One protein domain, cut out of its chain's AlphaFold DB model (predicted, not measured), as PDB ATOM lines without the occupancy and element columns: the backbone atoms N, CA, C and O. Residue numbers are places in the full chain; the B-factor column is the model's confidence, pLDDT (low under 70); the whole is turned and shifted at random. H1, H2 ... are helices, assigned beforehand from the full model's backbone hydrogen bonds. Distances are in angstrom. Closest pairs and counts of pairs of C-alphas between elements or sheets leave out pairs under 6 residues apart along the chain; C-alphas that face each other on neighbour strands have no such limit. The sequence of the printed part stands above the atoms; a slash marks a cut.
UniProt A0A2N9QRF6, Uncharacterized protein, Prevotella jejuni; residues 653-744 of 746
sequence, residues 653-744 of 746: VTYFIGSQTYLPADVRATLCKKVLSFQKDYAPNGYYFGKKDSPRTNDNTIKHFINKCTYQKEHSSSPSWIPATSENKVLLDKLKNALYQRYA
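What this domain is: This is residues 653 to 744 of the 746 residues of an uncharacterized protein of Prevotella jejuni (UniProt A0A2N9QRF6). Two helical hairpins are set face to face and meet loosely: H1 and the longer H2 run side by side in one, H3 and H4 side by side in the other, with H2 crossing H3. Two long loops run out from this body, and their residues 689 to 694 and 713 to 718 stick out free. The printed part has 92 residues with four named helices, in the order H1, H2, H3, H4, and no named strand; its class is all helix. It is compact, with a radius of gyration of the C-alphas of 13.4 A, and flat in outline, spanning 37 by 36 by 19 A.

How they stand to each other: H1, residues 653 to 658, touches H2, residues 665 to 680; their closest C-alphas, those of Thr 654 and Cys 672, are 5.0 A apart. The two form a hairpin, running opposite ways at a shallow tilt of 9 degrees. With its residues 671 to 678 alone, H2 only just touches H3, residues 698 to 710, with 3 pairs of C-alphas within 8 A. The closest C-alphas are those of Phe 678 and Phe 705, 7.1 A apart, and H3 takes part with residues 705 to 709 alone. H2 and H3 run opposite ways at a steep tilt of 51 degrees. H3 touches H4, residues 726 to 742, and the closest C-alphas, those of Ile 706 and Leu 732, are 6.6 A apart. H3 and H4 form a second hairpin, running opposite ways at a shallow tilt of 20 degrees. H1 and H4 are close but not clearly touching, with the C-alphas of Ile 657 and Leu 735 closest at 7.9 A. H1 and H3 are apart, and so are H2 and H4. In H1 and H4 every O i to N i+4 pair is within hydrogen-bond range; in H2 10 of 12 are, and in H3 8 of 9.

Where its parts are: H1 begins at C-alpha 653, at (54.088, 45.171, 7.369), and measures 8.4 A from first to last C-alpha. H2 measures 23.5 A and ends at C-alpha 680, at (58.072, 45.471, 19.635). H3 measures 19.0 A. H4, the longest helix with 17 residues, measures 24.8 A and ends at C-alpha 742, at (55.325, 38.228, 1.293).

The domain as a whole: The two C-alphas farthest apart, those of Ala 665 and Lys 692, are 37.6 A apart. The printed part has no cut. The link from H1 to H2 is short, with 6 residues; the links from H2 to H3, 17 residues, and from H3 to H4, 15 residues, are long. The mean pLDDT of the printed part is 76.6, and residues 682 to 695 and 712 to 719 are under 70.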
ATOM      1  N   VAL A 653      55.136  46.199   7.232       87.56
ATOM      2  CA  VAL A 653      54.088  45.171   7.369       87.56
ATOM      3  C   VAL A 653      52.713  45.767   7.686       87.56
ATOM      4  O   VAL A 653      51.697  45.254   7.216       87.56
ATOM      5  N   THR A 654      52.665  46.890   8.406       88.12
ATOM      6  CA  THR A 654      51.424  47.628   8.687       88.12
ATOM      7  C   THR A 654      50.743  48.096   7.404       88.12
ATOM      8  O   THR A 654      49.542  47.888   7.244       88.12
ATOM      9  N   TYR A 655      51.492  48.641   6.442       84.31
ATOM     10  CA  TYR A 655      50.937  49.039   5.144       84.31
ATOM     11  C   TYR A 655      50.491  47.829   4.314       84.31
ATOM     12  O   TYR A 655      49.487  47.900   3.607       84.31
ATOM     13  N   PHE A 656      51.186  46.694   4.436       87.81
ATOM     14  CA  PHE A 656      50.775  45.448   3.791       87.81
ATOM     15  C   PHE A 656      49.462  44.891   4.357       87.81
ATOM     16  O   PHE A 656      48.587  44.510   3.584       87.81
ATOM     17  N   ILE A 657      49.281  44.871   5.681       88.88
ATOM     18  CA  ILE A 657      48.005  44.483   6.308       88.88
ATOM     19  C   ILE A 657      46.915  45.506   5.945       88.88
ATOM     20  O   ILE A 657      45.805  45.126   5.567       88.88
ATOM     21  N   GLY A 658      47.254  46.798   5.968       81.75
ATOM     22  CA  GLY A 658      46.391  47.916   5.582       81.75
ATOM     23  C   GLY A 658      45.906  47.890   4.128       81.75
ATOM     24  O   GLY A 658      44.840  48.434   3.844       81.75
ATOM     25  N   SER A 659      46.624  47.213   3.223       83.81
ATOM     26  CA  SER A 659      46.233  47.046   1.817       83.81
ATOM     27  C   SER A 659      45.366  45.809   1.543       83.81
ATOM     28  O   SER A 659      44.840  45.671   0.437       83.81
ATOM     29  N   GLN A 660      45.151  44.923   2.525       87.12
ATOM     30  CA  GLN A 660      44.313  43.731   2.344       87.12
ATOM     31  C   GLN A 660      42.821  44.101   2.332       87.12
ATOM     32  O   GLN A 660      42.141  44.113   3.359       87.12
ATOM     33  N   THR A 661      42.289  44.387   1.144       83.75
ATOM     34  CA  THR A 661      40.901  44.839   0.932       83.75
ATOM     35  C   THR A 661      39.830  43.810   1.295       83.75
ATOM     36  O   THR A 661      38.688  44.196   1.523       83.75
ATOM     37  N   TYR A 662      40.177  42.521   1.397       87.69
ATOM     38  CA  TYR A 662      39.252  41.482   1.871       87.69
ATOM     39  C   TYR A 662      39.062  41.480   3.397       87.69
ATOM     40  O   TYR A 662      38.171  40.787   3.877       87.69
ATOM     41  N   LEU A 663      39.889  42.204   4.161       87.50
ATOM     42  CA  LEU A 663      39.669  42.408   5.593       87.50
ATOM     43  C   LEU A 663      38.678  43.570   5.801       87.50
ATOM     44  O   LEU A 663      38.905  44.643   5.225       87.50
ATOM     45  N   PRO A 664      37.644  43.405   6.650       87.81
ATOM     46  CA  PRO A 664      36.798  44.501   7.125       87.81
ATOM     47  C   PRO A 664      37.621  45.675   7.679       87.81
ATOM     48  O   PRO A 664      38.731  45.484   8.180       87.81
ATOM     49  N   ALA A 665      37.114  46.903   7.553       75.19
ATOM     50  CA  ALA A 665      37.888  48.114   7.845       75.19
ATOM     51  C   ALA A 665      38.294  48.232   9.329       75.19
ATOM     52  O   ALA A 665      39.420  48.625   9.631       75.19
ATOM     53  N   ASP A 666      37.405  47.829  10.232       79.31
ATOM     54  CA  ASP A 666      37.582  47.727  11.684       79.31
ATOM     55  C   ASP A 666      38.615  46.652  12.070       79.31
ATOM     56  O   ASP A 666      39.558  46.922  12.824       79.31
ATOM     57  N   VAL A 667      38.510  45.457  11.477       83.75
ATOM     58  CA  VAL A 667      39.488  44.368  11.627       83.75
ATOM     59  C   VAL A 667      40.861  44.829  11.136       83.75
ATOM     60  O   VAL A 667      41.867  44.641  11.819       83.75
ATOM     61  N   ARG A 668      40.915  45.489   9.977       86.06
ATOM     62  CA  ARG A 668      42.155  45.970   9.361       86.06
ATOM     63  C   ARG A 668      42.831  47.056  10.197       86.06
ATOM     64  O   ARG A 668      44.029  46.943  10.449       86.06
ATOM     65  N   ALA A 669      42.081  48.047  10.685       79.88
ATOM     66  CA  ALA A 669      42.594  49.074  11.594       79.88
ATOM     67  C   ALA A 669      43.150  48.459  12.893       79.88
ATOM     68  O   ALA A 669      44.258  48.791  13.326       79.88
ATOM     69  N   THR A 670      42.428  47.492  13.466       85.38
ATOM     70  CA  THR A 670      42.840  46.785  14.685       85.38
ATOM     71  C   THR A 670      44.136  45.999  14.479       85.38
ATOM     72  O   THR A 670      45.070  46.127  15.272       85.38
ATOM     73  N   LEU A 671      44.243  45.232  13.390       88.31
ATOM     74  CA  LEU A 671      45.442  44.449  13.073       88.31
ATOM     75  C   LEU A 671      46.656  45.338  12.756       88.31
ATOM     76  O   LEU A 671      47.756  45.024  13.204       88.31
ATOM     77  N   CYS A 672      46.460  46.473  12.075       86.38
ATOM     78  CA  CYS A 672      47.513  47.469  11.843       86.38
ATOM     79  C   CYS A 672      48.057  48.061  13.155       86.38
ATOM     80  O   CYS A 672      49.266  48.216  13.305       86.38
ATOM     81  N   LYS A 673      47.194  48.334  14.146       85.12
ATOM     82  CA  LYS A 673      47.643  48.791  15.474       85.12
ATOM     83  C   LYS A 673      48.352  47.673  16.253       85.12
ATOM     84  O   LYS A 673      49.361  47.926  16.908       85.12
ATOM     85  N   LYS A 674      47.847  46.435  16.183       88.75
ATOM     86  CA  LYS A 674      48.371  45.298  16.963       88.75
ATOM     87  C   LYS A 674      49.664  44.690  16.413       88.75
ATOM     88  O   LYS A 674      50.465  44.209  17.218       88.75
ATOM     89  N   VAL A 675      49.911  44.730  15.101       88.56
ATOM     90  CA  VAL A 675      51.164  44.204  14.526       88.56
ATOM     91  C   VAL A 675      52.380  44.997  15.013       88.56
ATOM     92  O   VAL A 675      53.366  44.388  15.410       88.56
ATOM     93  N   LEU A 676      52.271  46.326  15.134       82.44
ATOM     94  CA  LEU A 676      53.350  47.177  15.652       82.44
ATOM     95  C   LEU A 676      53.692  46.866  17.118       82.44
ATOM     96  O   LEU A 676      54.867  46.803  17.473       82.44
ATOM     97  N   SER A 677      52.692  46.627  17.978       80.44
ATOM     98  CA  SER A 677      52.953  46.155  19.349       80.44
ATOM     99  C   SER A 677      53.585  44.760  19.364       80.44
ATOM    100  O   SER A 677      54.547  44.535  20.088       80.44
ATOM    101  N   PHE A 678      53.112  43.848  18.510       85.19
ATOM    102  CA  PHE A 678      53.647  42.489  18.418       85.19
ATOM    103  C   PHE A 678      55.108  42.459  17.938       85.19
ATOM    104  O   PHE A 678      55.900  41.665  18.434       85.19
ATOM    105  N   GLN A 679      55.492  43.326  16.996       85.00
ATOM    106  CA  GLN A 679      56.882  43.457  16.546       85.00
ATOM    107  C   GLN A 679      57.794  43.975  17.671       85.00
ATOM    108  O   GLN A 679      58.886  43.441  17.864       85.00
ATOM    109  N   LYS A 680      57.328  44.946  18.474       78.25
ATOM    110  CA  LYS A 680      58.072  45.471  19.635       78.25
ATOM    111  C   LYS A 680      58.344  44.400  20.698       78.25
ATOM    112  O   LYS A 680      59.475  44.320  21.171       78.25
ATOM    113  N   ASP A 681      57.374  43.530  20.989       71.00
ATOM    114  CA  ASP A 681      57.544  42.377  21.897       71.00
ATOM    115  C   ASP A 681      58.655  41.399  21.434       71.00
ATOM    116  O   ASP A 681      59.159  40.598  22.223       71.00
ATOM    117  N   TYR A 682      59.036  41.460  20.152       69.56
ATOM    118  CA  TYR A 682      60.013  40.598  19.480       69.56
ATOM    119  C   TYR A 682      61.299  41.321  19.035       69.56
ATOM    120  O   TYR A 682      62.113  40.700  18.345       69.56
ATOM    121  N   ALA A 683      61.500  42.599  19.384       57.31
ATOM    122  CA  ALA A 683      62.687  43.406  19.043       57.31
ATOM    123  C   ALA A 683      64.007  42.735  19.527       57.31
ATOM    124  O   ALA A 683      63.931  41.804  20.323       57.31
ATOM    125  N   PRO A 684      65.226  43.120  19.087       52.31
ATOM    126  CA  PRO A 684      66.364  42.185  18.943       52.31
ATOM    127  C   PRO A 684      66.903  41.470  20.204       52.31
ATOM    128  O   PRO A 684      67.673  40.526  20.056       52.31
ATOM    129  N   ASN A 685      66.481  41.856  21.414       50.47
ATOM    130  CA  ASN A 685      66.799  41.173  22.682       50.47
ATOM    131  C   ASN A 685      65.579  40.484  23.351       50.47
ATOM    132  O   ASN A 685      65.697  39.918  24.437       50.47
ATOM    133  N   GLY A 686      64.397  40.551  22.733       46.53
ATOM    134  CA  GLY A 686      63.126  40.029  23.233       46.53
ATOM    135  C   GLY A 686      62.917  38.556  22.884       46.53
ATOM    136  O   GLY A 686      62.593  38.205  21.750       46.53
ATOM    137  N   TYR A 687      63.055  37.682  23.884       48.75
ATOM    138  CA  TYR A 687      62.668  36.275  23.780       48.75
ATOM    139  C   TYR A 687      61.228  36.077  24.256       48.75
ATOM    140  O   TYR A 687      60.912  36.319  25.422       48.75
ATOM    141  N   TYR A 688      60.368  35.519  23.404       44.91
ATOM    142  CA  TYR A 688      59.045  35.078  23.841       44.91
ATOM    143  C   TYR A 688      59.172  33.921  24.854       44.91
ATOM    144  O   TYR A 688      59.725  32.865  24.548       44.91
ATOM    145  N   PHE A 689      58.643  34.122  26.066       42.31
ATOM    146  CA  PHE A 689      58.581  33.139  27.164       42.31
ATOM    147  C   PHE A 689      59.907  32.620  27.752       42.31
ATOM    148  O   PHE A 689      59.882  31.663  28.526       42.31
ATOM    149  N   GLY A 690      61.062  33.216  27.432       45.22
ATOM    150  CA  GLY A 690      62.350  32.824  28.034       45.22
ATOM    151  C   GLY A 690      62.793  31.376  27.756       45.22
ATOM    152  O   GLY A 690      63.733  30.888  28.382       45.22
ATOM    153  N   LYS A 691      62.138  30.676  26.820       45.16
ATOM    154  CA  LYS A 691      62.528  29.338  26.361       45.16
ATOM    155  C   LYS A 691      63.481  29.467  25.177       45.16
ATOM    156  O   LYS A 691      63.154  30.129  24.195       45.16
ATOM    157  N   LYS A 692      64.635  28.797  25.245       49.91
ATOM    158  CA  LYS A 692      65.663  28.804  24.184       49.91
ATOM    159  C   LYS A 692      65.238  28.085  22.891       49.91
ATOM    160  O   LYS A 692      65.960  28.158  21.903       49.91
ATOM    161  N   ASP A 693      64.068  27.446  22.882       50.06
ATOM    162  CA  ASP A 693      63.695  26.425  21.893       50.06
ATOM    163  C   ASP A 693      62.750  26.926  20.779       50.06
ATOM    164  O   ASP A 693      62.317  26.143  19.935       50.06
ATOM    165  N   SER A 694      62.424  28.226  20.748       55.72
ATOM    166  CA  SER A 694      61.529  28.835  19.746       55.72
ATOM    167  C   SER A 694      62.279  29.845  18.865       55.72
ATOM    168  O   SER A 694      62.361  31.021  19.227       55.72
ATOM    169  N   PRO A 695      62.829  29.442  17.702       63.34
ATOM    170  CA  PRO A 695      63.600  30.344  16.850       63.34
ATOM    171  C   PRO A 695      62.718  31.428  16.207       63.34
ATOM    172  O   PRO A 695      61.564  31.174  15.846       63.34
ATOM    173  N   ARG A 696      63.287  32.628  16.023       73.88
ATOM    174  CA  ARG A 696      62.661  33.856  15.477       73.88
ATOM    175  C   ARG A 696      62.437  33.782  13.952       73.88
ATOM    176  O   ARG A 696      62.778  34.700  13.217       73.88
ATOM    177  N   THR A 697      61.907  32.661  13.465       81.50
ATOM    178  CA  THR A 697      61.598  32.440  12.044       81.50
ATOM    179  C   THR A 697      60.294  33.133  11.647       81.50
ATOM    180  O   THR A 697      59.401  33.337  12.476       81.50
ATOM    181  N   ASN A 698      60.145  33.434  10.355       86.81
ATOM    182  CA  ASN A 698      58.884  33.931   9.793       86.81
ATOM    183  C   ASN A 698      57.718  32.979  10.089       86.81
ATOM    184  O   ASN A 698      56.645  33.425  10.474       86.81
ATOM    185  N   ASP A 699      57.942  31.667  10.003       82.88
ATOM    186  CA  ASP A 699      56.902  30.678  10.283       82.88
ATOM    187  C   ASP A 699      56.388  30.731  11.730       82.88
ATOM    188  O   ASP A 699      55.180  30.837  11.952       82.88
ATOM    189  N   ASN A 700      57.287  30.747  12.716       80.25
ATOM    190  CA  ASN A 700      56.903  30.806  14.126       80.25
ATOM    191  C   ASN A 700      56.234  32.140  14.485       80.25
ATOM    192  O   ASN A 700      55.227  32.166  15.196       80.25
ATOM    193  N   THR A 701      56.781  33.249  13.986       86.88
ATOM    194  CA  THR A 701      56.310  34.598  14.330       86.88
ATOM    195  C   THR A 701      54.975  34.937  13.662       86.88
ATOM    196  O   THR A 701      54.086  35.447  14.343       86.88
ATOM    197  N   ILE A 702      54.761  34.560  12.394       90.12
ATOM    198  CA  ILE A 702      53.469  34.719  11.702       90.12
ATOM    199  C   ILE A 702      52.400  33.820  12.343       90.12
ATOM    200  O   ILE A 702      51.301  34.296  12.633       90.12
ATOM    201  N   LYS A 703      52.706  32.545  12.644       86.25
ATOM    202  CA  LYS A 703      51.774  31.652  13.367       86.25
ATOM    203  C   LYS A 703      51.363  32.237  14.716       86.25
ATOM    204  O   LYS A 703      50.178  32.226  15.046       86.25
ATOM    205  N   HIS A 704      52.315  32.763  15.488       85.88
ATOM    206  CA  HIS A 704      52.018  33.356  16.788       85.88
ATOM    207  C   HIS A 704      51.187  34.644  16.668       85.88
ATOM    208  O   HIS A 704      50.213  34.784  17.409       85.88
ATOM    209  N   PHE A 705      51.492  35.531  15.715       89.94
ATOM    210  CA  PHE A 705      50.693  36.735  15.458       89.94
ATOM    211  C   PHE A 705      49.230  36.391  15.145       89.94
ATOM    212  O   PHE A 705      48.317  36.910  15.788       89.94
ATOM    213  N   ILE A 706      48.999  35.450  14.225       90.44
ATOM    214  CA  ILE A 706      47.649  35.010  13.847       90.44
ATOM    215  C   ILE A 706      46.918  34.362  15.031       90.44
ATOM    216  O   ILE A 706      45.760  34.693  15.286       90.44
ATOM    217  N   ASN A 707      47.596  33.512  15.812       83.88
ATOM    218  CA  ASN A 707      47.009  32.922  17.017       83.88
ATOM    219  C   ASN A 707      46.632  33.993  18.054       83.88
ATOM    220  O   ASN A 707      45.554  33.921  18.633       83.88
ATOM    221  N   LYS A 708      47.470  35.019  18.267       82.31
ATOM    222  CA  LYS A 708      47.180  36.139  19.182       82.31
ATOM    223  C   LYS A 708      45.944  36.943  18.783       82.31
ATOM    224  O   LYS A 708      45.258  37.449  19.668       82.31
ATOM    225  N   CYS A 709      45.622  37.016  17.492       84.00
ATOM    226  CA  CYS A 709      44.442  37.737  17.015       84.00
ATOM    227  C   CYS A 709      43.125  37.131  17.535       84.00
ATOM    228  O   CYS A 709      42.191  37.875  17.824       84.00
ATOM    229  N   THR A 710      43.066  35.803  17.696       72.06
ATOM    230  CA  THR A 710      41.878  35.054  18.163       72.06
ATOM    231  C   THR A 710      42.050  34.404  19.535       72.06
ATOM    232  O   THR A 710      41.149  33.704  19.992       72.06
ATOM    233  N   TYR A 711      43.181  34.621  20.212       71.12
ATOM    234  CA  TYR A 711      43.460  33.985  21.497       71.12
ATOM    235  C   TYR A 711      42.544  34.524  22.597       71.12
ATOM    236  O   TYR A 711      42.597  35.704  22.944       71.12
ATOM    237  N   GLN A 712      41.768  33.623  23.189       58.50
ATOM    238  CA  GLN A 712      41.008  33.849  24.408       58.50
ATOM    239  C   GLN A 712      41.520  32.853  25.450       58.50
ATOM    240  O   GLN A 712      41.541  31.647  25.205       58.50
ATOM    241  N   LYS A 713      41.994  33.350  26.594       54.62
ATOM    242  CA  LYS A 713      42.487  32.491  27.675       54.62
ATOM    243  C   LYS A 713      41.285  31.968  28.453       54.62
ATOM    244  O   LYS A 713      40.493  32.772  28.950       54.62
ATOM    245  N   GLU A 714      41.159  30.651  28.584       49.69
ATOM    246  CA  GLU A 714      40.172  30.066  29.492       49.69
ATOM    247  C   GLU A 714      40.395  30.656  30.898       49.69
ATOM    248  O   GLU A 714      41.508  30.648  31.426       49.69
ATOM    249  N   HIS A 715      39.334  31.262  31.441       48.88
ATOM    250  CA  HIS A 715      39.307  31.999  32.714       48.88
ATOM    251  C   HIS A 715      40.023  33.372  32.756       48.88
ATOM    252  O   HIS A 715      40.352  33.841  33.843       48.88
ATOM    253  N   SER A 716      40.215  34.082  31.630       46.62
ATOM    254  CA  SER A 716      40.508  35.534  31.665       46.62
ATOM    255  C   SER A 716      39.393  36.376  31.049       46.62
ATOM    256  O   SER A 716      38.890  36.045  29.978       46.62
ATOM    257  N   SER A 717      39.091  37.516  31.670       51.41
ATOM    258  CA  SER A 717      38.150  38.536  31.182       51.41
ATOM    259  C   SER A 717      38.676  39.378  30.008       51.41
ATOM    260  O   SER A 717      37.970  40.258  29.525       51.41
ATOM    261  N   SER A 718      39.900  39.131  29.528       51.88
ATOM    262  CA  SER A 718      40.478  39.841  28.384       51.88
ATOM    263  C   SER A 718      39.911  39.313  27.054       51.88
ATOM    264  O   SER A 718      40.111  38.132  26.750       51.88
ATOM    265  N   PRO A 719      39.243  40.147  26.233       59.03
ATOM    266  CA  PRO A 719      38.793  39.739  24.904       59.03
ATOM    267  C   PRO A 719      39.978  39.532  23.947       59.03
ATOM    268  O   PRO A 719      41.032  40.162  24.082       59.03
ATOM    269  N   SER A 720      39.792  38.665  22.949       73.50
ATOM    270  CA  SER A 720      40.727  38.504  21.830       73.50
ATOM    271  C   SER A 720      40.826  39.798  21.011       73.50
ATOM    272  O   SER A 720      39.894  40.602  21.002       73.50
ATOM    273  N   TRP A 721      41.945  40.025  20.307       82.50
ATOM    274  CA  TRP A 721      42.148  41.284  19.568       82.50
ATOM    275  C   TRP A 721      41.086  41.534  18.496       82.50
ATOM    276  O   TRP A 721      40.743  42.687  18.263       82.50
ATOM    277  N   ILE A 722      40.559  40.477  17.875       84.38
ATOM    278  CA  ILE A 722      39.313  40.525  17.103       84.38
ATOM    279  C   ILE A 722      38.369  39.404  17.573       84.38
ATOM    280  O   ILE A 722      38.854  38.389  18.087       84.38
ATOM    281  N   PRO A 723      37.037  39.528  17.409       78.94
ATOM    282  CA  PRO A 723      36.092  38.482  17.800       78.94
ATOM    283  C   PRO A 723      36.401  37.139  17.123       78.94
ATOM    284  O   PRO A 723      36.593  37.088  15.908       78.94
ATOM    285  N   ALA A 724      36.416  36.040  17.882       76.38
ATOM    286  CA  ALA A 724      36.816  34.709  17.405       76.38
ATOM    287  C   ALA A 724      35.739  33.971  16.566       76.38
ATOM    288  O   ALA A 724      35.570  32.752  16.686       76.38
ATOM    289  N   THR A 725      35.011  34.702  15.712       81.25
ATOM    290  CA  THR A 725      33.962  34.171  14.826       81.25
ATOM    291  C   THR A 725      34.533  33.261  13.736       81.25
ATOM    292  O   THR A 725      35.714  33.331  13.384       81.25
ATOM    293  N   SER A 726      33.682  32.403  13.169       77.69
ATOM    294  CA  SER A 726      34.030  31.532  12.037       77.69
ATOM    295  C   SER A 726      34.545  32.329  10.832       77.69
ATOM    296  O   SER A 726      35.525  31.940  10.203       77.69
ATOM    297  N   GLU A 727      33.929  33.480  10.558       82.25
ATOM    298  CA  GLU A 727      34.292  34.386   9.463       82.25
ATOM    299  C   GLU A 727      35.675  35.014   9.684       82.25
ATOM    300  O   GLU A 727      36.539  34.933   8.810       82.25
ATOM    301  N   ASN A 728      35.940  35.545  10.885       83.38
ATOM    302  CA  ASN A 728      37.238  36.137  11.216       83.38
ATOM    303  C   ASN A 728      38.380  35.111  11.173       83.38
ATOM    304  O   ASN A 728      39.494  35.460  10.787       83.38
ATOM    305  N   LYS A 729      38.117  33.837  11.498       83.25
ATOM    306  CA  LYS A 729      39.106  32.754  11.341       83.25
ATOM    307  C   LYS A 729      39.474  32.527   9.871       83.25
ATOM    308  O   LYS A 729      40.659  32.504   9.553       83.25
ATOM    309  N   VAL A 730      38.491  32.464   8.967       87.12
ATOM    310  CA  VAL A 730      38.732  32.335   7.513       87.12
ATOM    311  C   VAL A 730      39.503  33.541   6.958       87.12
ATOM    312  O   VAL A 730      40.433  33.379   6.165       87.12
ATOM    313  N   LEU A 731      39.162  34.754   7.403       89.25
ATOM    314  CA  LEU A 731      39.866  35.983   7.024       89.25
ATOM    315  C   LEU A 731      41.323  36.002   7.514       89.25
ATOM    316  O   LEU A 731      42.219  36.406   6.768       89.25
ATOM    317  N   LEU A 732      41.580  35.527   8.735       90.38
ATOM    318  CA  LEU A 732      42.929  35.431   9.292       90.38
ATOM    319  C   LEU A 732      43.774  34.327   8.652       90.38
ATOM    320  O   LEU A 732      44.955  34.562   8.422       90.38
ATOM    321  N   ASP A 733      43.214  33.168   8.302       89.31
ATOM    322  CA  ASP A 733      43.957  32.152   7.541       89.31
ATOM    323  C   ASP A 733      44.323  32.660   6.134       89.31
ATOM    324  O   ASP A 733      45.419  32.395   5.630       89.31
ATOM    325  N   LYS A 734      43.465  33.483   5.517       91.44
ATOM    326  CA  LYS A 734      43.803  34.184   4.269       91.44
ATOM    327  C   LYS A 734      44.933  35.206   4.468       91.44
ATOM    328  O   LYS A 734      45.852  35.248   3.650       91.44
ATOM    329  N   LEU A 735      44.927  35.958   5.575       93.25
ATOM    330  CA  LEU A 735      46.008  36.889   5.934       93.25
ATOM    331  C   LEU A 735      47.330  36.180   6.234       93.25
ATOM    332  O   LEU A 735      48.382  36.616   5.775       93.25
ATOM    333  N   LYS A 736      47.279  35.061   6.953       93.19
ATOM    334  CA  LYS A 736      48.416  34.185   7.239       93.19
ATOM    335  C   LYS A 736      49.104  33.739   5.949       93.19
ATOM    336  O   LYS A 736      50.315  33.884   5.821       93.19
ATOM    337  N   ASN A 737      48.328  33.283   4.964       90.69
ATOM    338  CA  ASN A 737      48.839  32.896   3.650       90.69
ATOM    339  C   ASN A 737      49.416  34.086   2.861       90.69
ATOM    340  O   ASN A 737      50.469  33.946   2.241       90.69
ATOM    341  N   ALA A 738      48.790  35.266   2.926       89.75
ATOM    342  CA  ALA A 738      49.319  36.481   2.302       89.75
ATOM    343  C   ALA A 738      50.659  36.927   2.927       89.75
ATOM    344  O   ALA A 738      51.593  37.283   2.208       89.75
ATOM    345  N   LEU A 739      50.788  36.851   4.258       91.81
ATOM    346  CA  LEU A 739      52.044  37.103   4.969       91.81
ATOM    347  C   LEU A 739      53.111  36.069   4.581       91.81
ATOM    348  O   LEU A 739      54.224  36.458   4.239       91.81
ATOM    349  N   TYR A 740      52.781  34.774   4.537       89.94
ATOM    350  CA  TYR A 740      53.718  33.755   4.052       89.94
ATOM    351  C   TYR A 740      54.227  34.049   2.641       89.94
ATOM    352  O   TYR A 740      55.429  33.976   2.416       89.94
ATOM    353  N   GLN A 741      53.353  34.436   1.706       86.50
ATOM    354  CA  GLN A 741      53.760  34.802   0.346       86.50
ATOM    355  C   GLN A 741      54.696  36.023   0.325       86.50
ATOM    356  O   GLN A 741      55.691  36.006  -0.398       86.50
ATOM    357  N   ARG A 742      54.444  37.048   1.157       88.75
ATOM    358  CA  ARG A 742      55.325  38.228   1.293       88.75
ATOM    359  C   ARG A 742      56.739  37.867   1.770       88.75
ATOM    360  O   ARG A 742      57.708  38.480   1.321       88.75
ATOM    361  N   TYR A 743      56.869  36.871   2.648       88.38
ATOM    362  CA  TYR A 743      58.152  36.471   3.245       88.38
ATOM    363  C   TYR A 743      58.688  35.111   2.758       88.38
ATOM    364  O   TYR A 743      59.607  34.572   3.370       88.38
ATOM    365  N   ALA A 744      58.166  34.571   1.650       71.44
ATOM    366  CA  ALA A 744      58.532  33.247   1.124       71.44
ATOM    367  C   ALA A 744      59.985  33.132   0.614       71.44
ATOM    368  O   ALA A 744      60.491  32.026   0.465       71.44
TER     369      ALA A 744